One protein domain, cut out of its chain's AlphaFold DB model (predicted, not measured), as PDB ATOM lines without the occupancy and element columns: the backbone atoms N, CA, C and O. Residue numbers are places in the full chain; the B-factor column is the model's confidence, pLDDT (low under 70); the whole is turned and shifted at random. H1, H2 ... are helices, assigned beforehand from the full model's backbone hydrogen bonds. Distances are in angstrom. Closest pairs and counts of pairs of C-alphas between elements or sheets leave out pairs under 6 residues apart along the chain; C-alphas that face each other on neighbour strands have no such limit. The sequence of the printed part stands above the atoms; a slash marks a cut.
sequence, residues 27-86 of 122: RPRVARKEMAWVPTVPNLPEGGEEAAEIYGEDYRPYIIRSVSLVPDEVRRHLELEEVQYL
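What this domain is: This is residues 27 to 86 of the 122 residues of an uncharacterized protein of Rhodospirillaceae bacterium (UniProt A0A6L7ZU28). A long helix, H3, makes one half of the longest axis, and its first turns meet a body built of H1, the one-turn helix H2 and a long looped stretch, residues 27 to 47, which folds back on itself at the other end. H1 packs on the start of H3, H2 lies near H3 on another side, and the link of residues 56 to 61 crosses from H1 over to H2. The printed part has 60 residues with three named helices, in the order H1, H2, H3 along the chain, and no named strand. The class is all helix, although under half of the residues, 26 of the 60, are in named elements. The whole is compact, with a radius of gyration of the C-alphas of 10.8 A, and the C-alphas span 30 by 23 by 19 A along their three main axes.

Where its parts are: H3 is the longest helix, residues 71 to 84, Pro 71 to Gln 84, and measures 20.1 A from first to last C-alpha. It begins with C-alpha 71 at (47.092, -27.159, -0.662) and ends with C-alpha 84 at (46.934, -7.493, -4.633), and its run is mainly along increasing y. H1 is residues 48 to 55, Gly 48 to Tyr 55, and measures 10.7 A from C-alpha 48 at (56.786, -31.592, 8.444) to C-alpha 55. H2 is residues 62 to 65, Tyr 62 to Arg 65, four residues with 4.7 A from first to last C-alpha. Before H1 comes the long stretch with no named element, residues 27 to 47, whose 21 C-alphas lie 6 to 14 A from the mean of all C-alphas. The stretch begins with C-alpha 27 at (43.682, -34.138, 2.371). After H3 two more residues are printed, Tyr 85 and Leu 86.

How they stand to each other: H3 touches H1 with residues 71 to 75 alone. Their closest C-alphas are those of Ile 54 and Pro 71, 5.9 A apart, while the two centres are 15.0 A apart. H1 and H3 run the same way at a steep tilt of 36 degrees, only just more than a shallow one. H2 and H3 are close but not clearly touching, with 2 pairs of C-alphas within 8 A. Their closest C-alphas are those of Ile 64 and Val 74, 7.4 A apart, and the centres are 11.8 A apart. H1 and H2 are apart, although they follow each other in the chain. In the backbones of H1 and H3 every pair of O of residue i and N of residue i+4 is within hydrogen-bond range. H2, with 4 residues, is too short for such a pair, and its one pair of O of residue i and N of residue i+3 is within range.

The domain as a whole: The two C-alphas farthest apart are those of Arg 29, in the long first stretch, and Gln 84, the last residue of H3, with 30.8 A between them. From the first printed C-alpha, that of Arg 27, to the last, that of Leu 86, the distance is 28.0 A. The printed part has no cut and runs from residue 27 to residue 86; the full chain has 122 residues. The link from H2 to H3, with 5 residues between them, is tight. The link from H1 to H2, with 6 residues between them, is short, and no link between the helices is long. The mean pLDDT of the printed part is 91.5, and no printed residue is under 70. The mean pLDDT is 93 for H1, 90 for H2 and 88 for H3.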
ATOM      1  N   ARG A  27      43.662 -34.827   1.086       87.06
ATOM      2  CA  ARG A  27      43.682 -34.138   2.371       87.06
ATOM      3  C   ARG A  27      45.080 -34.298   2.974       87.06
ATOM      4  O   ARG A  27      45.529 -35.442   3.063       87.06
ATOM      5  N   PRO A  28      45.725 -33.212   3.427       93.50
ATOM      6  CA  PRO A  28      46.995 -33.296   4.144       93.50
ATOM      7  C   PRO A  28      46.895 -34.221   5.363       93.50
ATOM      8  O   PRO A  28      45.935 -34.130   6.139       93.50
ATOM      9  N   ARG A  29      47.866 -35.119   5.540       95.25
ATOM     10  CA  ARG A  29      47.860 -36.128   6.610       95.25
ATOM     11  C   ARG A  29      48.162 -35.515   7.965       95.25
ATOM     12  O   ARG A  29      47.668 -36.006   8.975       95.25
ATOM     13  N   VAL A  30      48.961 -34.451   7.988       96.69
ATOM     14  CA  VAL A  30      49.353 -33.759   9.225       96.69
ATOM     15  C   VAL A  30      48.291 -32.771   9.712       96.69
ATOM     16  O   VAL A  30      48.433 -32.199  10.795       96.69
ATOM     17  N   ALA A  31      47.228 -32.546   8.927       96.06
ATOM     18  CA  ALA A  31      46.182 -31.601   9.280       96.06
ATOM     19  C   ALA A  31      45.472 -32.018  10.571       96.06
ATOM     20  O   ALA A  31      44.864 -33.089  10.654       96.06
ATOM     21  N   ARG A  32      45.482 -31.130  11.563       96.44
ATOM     22  CA  ARG A  32      44.917 -31.382  12.890       96.44
ATOM     23  C   ARG A  32      44.192 -30.156  13.421       96.44
ATOM     24  O   ARG A  32      44.390 -29.038  12.953       96.44
ATOM     25  N   LYS A  33      43.307 -30.380  14.387       96.06
ATOM     26  CA  LYS A  33      42.616 -29.302  15.090       96.06
ATOM     27  C   LYS A  33      43.598 -28.636  16.057       96.06
ATOM     28  O   LYS A  33      44.141 -29.305  16.929       96.06
ATOM     29  N   GLU A  34      43.807 -27.339  15.882       93.06
ATOM     30  CA  GLU A  34      44.553 -26.483  16.811       93.06
ATOM     31  C   GLU A  34      43.593 -25.415  17.367       93.06
ATOM     32  O   GLU A  34      42.444 -25.736  17.676       93.06
ATOM     33  N   MET A  35      44.016 -24.150  17.453       92.12
ATOM     34  CA  MET A  35      43.158 -23.053  17.926       92.12
ATOM     35  C   MET A  35      42.179 -22.531  16.860       92.12
ATOM     36  O   MET A  35      41.218 -21.845  17.192       92.12
ATOM     37  N   ALA A  36      42.397 -22.854  15.580       90.81
ATOM     38  CA  ALA A  36      41.521 -22.450  14.478       90.81
ATOM     39  C   ALA A  36      40.175 -23.198  14.481       90.81
ATOM     40  O   ALA A  36      40.061 -24.309  15.004       90.81
ATOM     41  N   TRP A  37      39.145 -22.631  13.836       87.44
ATOM     42  CA  TRP A  37      37.812 -23.249  13.723       87.44
ATOM     43  C   TRP A  37      37.822 -24.607  13.000       87.44
ATOM     44  O   TRP A  37      37.158 -25.550  13.434       87.44
ATOM     45  N   VAL A  38      38.630 -24.750  11.952       90.69
ATOM     46  CA  VAL A  38      38.803 -26.006  11.204       90.69
ATOM     47  C   VAL A  38      40.175 -26.627  11.480       90.69
ATOM     48  O   VAL A  38      41.082 -25.914  11.909       90.69
ATOM     49  N   PRO A  39      40.364 -27.940  11.243       95.38
ATOM     50  CA  PRO A  39      41.700 -28.516  11.191       95.38
ATOM     51  C   PRO A  39      42.550 -27.826  10.125       95.38
ATOM     52  O   PRO A  39      42.068 -27.583   9.020       95.38
ATOM     53  N   THR A  40      43.810 -27.566  10.440       96.12
ATOM     54  CA  THR A  40      44.768 -26.929   9.534       96.12
ATOM     55  C   THR A  40      46.073 -27.715   9.518       96.12
ATOM     56  O   THR A  40      46.371 -28.465  10.452       96.12
ATOM     57  N   VAL A  41      46.861 -27.560   8.455       96.62
ATOM     58  CA  VAL A  41      48.253 -28.020   8.435       96.62
ATOM     59  C   VAL A  41      49.060 -27.118   9.376       96.62
ATOM     60  O   VAL A  41      49.001 -25.890   9.216       96.62
ATOM     61  N   PRO A  42      49.747 -27.680  10.385       96.81
ATOM     62  CA  PRO A  42      50.625 -26.949  11.300       96.81
ATOM     63  C   PRO A  42      51.755 -26.224  10.578       96.81
ATOM     64  O   PRO A  42      52.137 -26.623   9.484       96.81
ATOM     65  N   ASN A  43      52.313 -25.188  11.204       95.38
ATOM     66  CA  ASN A  43      53.607 -24.666  10.761       95.38
ATOM     67  C   ASN A  43      54.718 -25.699  11.028       95.38
ATOM     68  O   ASN A  43      54.496 -26.735  11.662       95.38
ATOM     69  N   LEU A  44      55.922 -25.417  10.534       96.19
ATOM     70  CA  LEU A  44      57.112 -26.157  10.934       96.19
ATOM     71  C   LEU A  44      57.446 -25.893  12.419       96.19
ATOM     72  O   LEU A  44      57.235 -24.771  12.888       96.19
ATOM     73  N   PRO A  45      58.009 -26.887  13.134       96.00
ATOM     74  CA  PRO A  45      58.380 -28.220  12.642       96.00
ATOM     75  C   PRO A  45      57.218 -29.228  12.577       96.00
ATOM     76  O   PRO A  45      57.340 -30.264  11.926       96.00
ATOM     77  N   GLU A  46      56.087 -28.969  13.228       96.38
ATOM     78  CA  GLU A  46      55.080 -30.001  13.488       96.38
ATOM     79  C   GLU A  46      54.265 -30.430  12.262       96.38
ATOM     80  O   GLU A  46      53.593 -31.463  12.312       96.38
ATOM     81  N   GLY A  47      54.261 -29.632  11.196       95.81
ATOM     82  CA  GLY A  47      53.615 -29.963   9.927       95.81
ATOM     83  C   GLY A  47      54.529 -30.691   8.932       95.81
ATOM     84  O   GLY A  47      54.048 -31.163   7.904       95.81
ATOM     85  N   GLY A  48      55.824 -30.828   9.242       96.50
ATOM     86  CA  GLY A  48      56.786 -31.592   8.444       96.50
ATOM     87  C   GLY A  48      56.846 -31.192   6.963       96.50
ATOM     88  O   GLY A  48      56.685 -30.026   6.609       96.50
ATOM     89  N   GLU A  49      57.070 -32.180   6.095       95.69
ATOM     90  CA  GLU A  49      57.217 -31.990   4.644       95.69
ATOM     91  C   GLU A  49      55.975 -31.359   3.999       95.69
ATOM     92  O   GLU A  49      56.107 -30.449   3.187       95.69
ATOM     93  N   GLU A  50      54.767 -31.753   4.423       94.25
ATOM     94  CA  GLU A  50      53.523 -31.174   3.899       94.25
ATOM     95  C   GLU A  50      53.411 -29.676   4.228       94.25
ATOM     96  O   GLU A  50      52.948 -28.895   3.403       94.25
ATOM     97  N   ALA A  51      53.865 -29.240   5.407       94.75
ATOM     98  CA  ALA A  51      53.915 -27.812   5.723       94.75
ATOM     99  C   ALA A  51      54.968 -27.075   4.895       94.75
ATOM    100  O   ALA A  51      54.672 -25.994   4.391       94.75
ATOM    101  N   ALA A  52      56.154 -27.660   4.708       94.19
ATOM    102  CA  ALA A  52      57.191 -27.072   3.864       94.19
ATOM    103  C   ALA A  52      56.716 -26.904   2.408       94.19
ATOM    104  O   ALA A  52      56.960 -25.869   1.794       94.19
ATOM    105  N   GLU A  53      55.965 -27.872   1.873       92.19
ATOM    106  CA  GLU A  53      55.423 -27.826   0.509       92.19
ATOM    107  C   GLU A  53      54.291 -26.793   0.331       92.19
ATOM    108  O   GLU A  53      54.060 -26.296  -0.777       92.19
ATOM    109  N   ILE A  54      53.541 -26.493   1.399       91.06
ATOM    110  CA  ILE A  54      52.412 -25.547   1.365       91.06
ATOM    111  C   ILE A  54      52.866 -24.123   1.702       91.06
ATOM    112  O   ILE A  54      52.422 -23.171   1.063       91.06
ATOM    113  N   TYR A  55      53.716 -23.961   2.716       88.81
ATOM    114  CA  TYR A  55      54.037 -22.664   3.315       88.81
ATOM    115  C   TYR A  55      55.480 -22.205   3.085       88.81
ATOM    116  O   TYR A  55      55.750 -21.010   3.239       88.81
ATOM    117  N   GLY A  56      56.386 -23.115   2.719       88.88
ATOM    118  CA  GLY A  56      57.827 -22.893   2.804       88.88
ATOM    119  C   GLY A  56      58.330 -22.965   4.249       88.88
ATOM    120  O   GLY A  56      57.733 -23.624   5.100       88.88
ATOM    121  N   GLU A  57      59.438 -22.280   4.525       87.38
ATOM    122  CA  GLU A  57      60.063 -22.256   5.859       87.38
ATOM    123  C   GLU A  57      59.454 -21.209   6.802       87.38
ATOM    124  O   GLU A  57      59.652 -21.252   8.016       87.38
ATOM    125  N   ASP A  58      58.694 -20.268   6.251       84.38
ATOM    126  CA  ASP A  58      58.138 -19.167   7.019       84.38
ATOM    127  C   ASP A  58      56.933 -19.585   7.865       84.38
ATOM    128  O   ASP A  58      56.072 -20.375   7.467       84.38
ATOM    129  N   TYR A  59      56.776 -18.897   8.992       88.00
ATOM    130  CA  TYR A  59      55.553 -18.947   9.777       88.00
ATOM    131  C   TYR A  59      54.345 -18.404   8.992       88.00
ATOM    132  O   TYR A  59      54.398 -17.330   8.381       88.00
ATOM    133  N   ARG A  60      53.209 -19.108   9.080       90.00
ATOM    134  CA  ARG A  60      51.907 -18.636   8.594       90.00
ATOM    135  C   ARG A  60      50.898 -18.506   9.744       90.00
ATOM    136  O   ARG A  60      50.735 -19.449  10.524       90.00
ATOM    137  N   PRO A  61      50.187 -17.370   9.868       89.62
ATOM    138  CA  PRO A  61      49.112 -17.222  10.845       89.62
ATOM    139  C   PRO A  61      47.899 -18.077  10.459       89.62
ATOM    140  O   PRO A  61      47.755 -18.512   9.314       89.62
ATOM    141  N   TYR A  62      46.991 -18.305  11.410       92.06
ATOM    142  CA  TYR A  62      45.829 -19.166  11.179       92.06
ATOM    143  C   TYR A  62      44.933 -18.705  10.017       92.06
ATOM    144  O   TYR A  62      44.395 -19.564   9.322       92.06
ATOM    145  N   ILE A  63      44.835 -17.395   9.754       88.44
ATOM    146  CA  ILE A  63      44.057 -16.857   8.627       88.44
ATOM    147  C   ILE A  63      44.525 -17.437   7.285       88.44
ATOM    148  O   ILE A  63      43.708 -17.949   6.524       88.44
ATOM    149  N   ILE A  64      45.840 -17.504   7.055       88.25
ATOM    150  CA  ILE A  64      46.426 -18.115   5.852       88.25
ATOM    151  C   ILE A  64      46.255 -19.637   5.876       88.25
ATOM    152  O   ILE A  64      45.933 -20.273   4.872       88.25
ATOM    153  N   ARG A  65      46.441 -20.247   7.049       92.56
ATOM    154  CA  ARG A  65      46.362 -21.705   7.222       92.56
ATOM    155  C   ARG A  65      44.929 -22.238   7.129       92.56
ATOM    156  O   ARG A  65      44.744 -23.451   7.040       92.56
ATOM    157  N   SER A  66      43.916 -21.375   7.133       90.44
ATOM    158  CA  SER A  66      42.495 -21.745   7.105       90.44
ATOM    159  C   SER A  66      42.103 -22.577   5.877       90.44
ATOM    160  O   SER A  66      41.253 -23.460   5.979       90.44
ATOM    161  N   VAL A  67      42.783 -22.360   4.747       90.06
ATOM    162  CA  VAL A  67      42.566 -23.067   3.475       90.06
ATOM    163  C   VAL A  67      43.524 -24.242   3.251       90.06
ATOM    164  O   VAL A  67      43.458 -24.908   2.224       90.06
ATOM    165  N   SER A  68      44.372 -24.571   4.232       93.38
ATOM    166  CA  SER A  68      45.425 -25.596   4.110       93.38
ATOM    167  C   SER A  68      44.953 -27.018   3.851       93.38
ATOM    168  O   SER A  68      45.743 -27.842   3.412       93.38
ATOM    169  N   LEU A  69      43.665 -27.309   4.044       92.62
ATOM    170  CA  LEU A  69      43.071 -28.581   3.627       92.62
ATOM    171  C   LEU A  69      42.972 -28.732   2.102       92.62
ATOM    172  O   LEU A  69      42.690 -29.832   1.630       92.62
ATOM    173  N   VAL A  70      43.201 -27.651   1.354       91.19
ATOM    174  CA  VAL A  70      43.276 -27.626  -0.106       91.19
ATOM    175  C   VAL A  70      44.605 -26.961  -0.511       91.19
ATOM    176  O   VAL A  70      44.621 -25.777  -0.847       91.19
ATOM    177  N   PRO A  71      45.736 -27.696  -0.461       88.38
ATOM    178  CA  PRO A  71      47.092 -27.159  -0.662       88.38
ATOM    179  C   PRO A  71      47.260 -26.248  -1.881       88.38
ATOM    180  O   PRO A  71      47.832 -25.165  -1.779       88.38
ATOM    181  N   ASP A  72      46.704 -26.653  -3.024       87.31
ATOM    182  CA  ASP A  72      46.798 -25.885  -4.268       87.31
ATOM    183  C   ASP A  72      46.105 -24.520  -4.176       87.31
ATOM    184  O   ASP A  72      46.580 -23.550  -4.762       87.31
ATOM    185  N   GLU A  73      45.008 -24.423  -3.421       87.88
ATOM    186  CA  GLU A  73      44.315 -23.148  -3.222       87.88
ATOM    187  C   GLU A  73      45.080 -22.233  -2.266       87.88
ATOM    188  O   GLU A  73      45.031 -21.021  -2.436       87.88
ATOM    189  N   VAL A  74      45.845 -22.778  -1.312       89.19
ATOM    190  CA  VAL A  74      46.717 -21.959  -0.451       89.19
ATOM    191  C   VAL A  74      47.800 -21.284  -1.280       89.19
ATOM    192  O   VAL A  74      48.030 -20.089  -1.119       89.19
ATOM    193  N   ARG A  75      48.434 -22.025  -2.200       86.25
ATOM    194  CA  ARG A  75      49.471 -21.470  -3.084       86.25
ATOM    195  C   ARG A  75      48.913 -20.341  -3.942       86.25
ATOM    196  O   ARG A  75      49.461 -19.245  -3.936       86.25
ATOM    197  N   ARG A  76      47.767 -20.571  -4.590       88.25
ATOM    198  CA  ARG A  76      47.082 -19.543  -5.393       88.25
ATOM    199  C   ARG A  76      46.639 -18.347  -4.555       88.25
ATOM    200  O   ARG A  76      46.724 -17.217  -5.015       88.25
ATOM    201  N   HIS A  77      46.161 -18.580  -3.335       87.75
ATOM    202  CA  HIS A  77      45.792 -17.505  -2.420       87.75
ATOM    203  C   HIS A  77      47.004 -16.636  -2.072       87.75
ATOM    204  O   HIS A  77      46.919 -15.422  -2.210       87.75
ATOM    205  N   LEU A  78      48.142 -17.242  -1.717       87.31
ATOM    206  CA  LEU A  78      49.382 -16.521  -1.421       87.31
ATOM    207  C   LEU A  78      49.907 -15.732  -2.629       87.31
ATOM    208  O   LEU A  78      50.327 -14.591  -2.466       87.31
ATOM    209  N   GLU A  79      49.832 -16.295  -3.838       89.69
ATOM    210  CA  GLU A  79      50.174 -15.577  -5.076       89.69
ATOM    211  C   GLU A  79      49.293 -14.335  -5.282       89.69
ATOM    212  O   GLU A  79      49.782 -13.283  -5.695       89.69
ATOM    213  N   LEU A  80      47.993 -14.433  -4.981       89.19
ATOM    214  CA  LEU A  80      47.075 -13.298  -5.078       89.19
ATOM    215  C   LEU A  80      47.346 -12.245  -3.999       89.19
ATOM    216  O   LEU A  80      47.334 -11.060  -4.324       89.19
ATOM    217  N   GLU A  81      47.605 -12.654  -2.756       88.31
ATOM    218  CA  GLU A  81      47.930 -11.751  -1.639       88.31
ATOM    219  C   GLU A  81      49.203 -10.943  -1.919       88.31
ATOM    220  O   GLU A  81      49.197  -9.716  -1.790       88.31
ATOM    221  N   GLU A  82      50.260 -11.614  -2.397       89.56
ATOM    222  CA  GLU A  82      51.549 -10.998  -2.739       89.56
ATOM    223  C   GLU A  82      51.392  -9.905  -3.808       89.56
ATOM    224  O   GLU A  82      52.090  -8.892  -3.778       89.56
ATOM    225  N   VAL A  83      50.455 -10.074  -4.747       89.88
ATOM    226  CA  VAL A  83      50.209  -9.102  -5.820       89.88
ATOM    227  C   VAL A  83      49.208  -8.024  -5.404       89.88
ATOM    228  O   VAL A  83      49.433  -6.850  -5.681       89.88
ATOM    229  N   GLN A  84      48.085  -8.391  -4.785       85.88
ATOM    230  CA  GLN A  84      46.934  -7.493  -4.633       85.88
ATOM    231  C   GLN A  84      46.935  -6.710  -3.323       85.88
ATOM    232  O   GLN A  84      46.528  -5.549  -3.331       85.88
ATOM    233  N   TYR A  85      47.386  -7.306  -2.220       88.50
ATOM    234  CA  TYR A  85      47.282  -6.707  -0.891       88.50
ATOM    235  C   TYR A  85      48.652  -6.300  -0.366       88.50
ATOM    236  O   TYR A  85      48.980  -5.111  -0.339       88.50
ATOM    237  N   LEU A  86      49.449  -7.286   0.039       89.88
ATOM    238  CA  LEU A  86      50.726  -7.068   0.686       89.88
ATOM    239  C   LEU A  86      51.576  -8.346   0.662       89.88
ATOM    240  O   LEU A  86      51.095  -9.409   1.058       89.88
TER     241      LEU A  86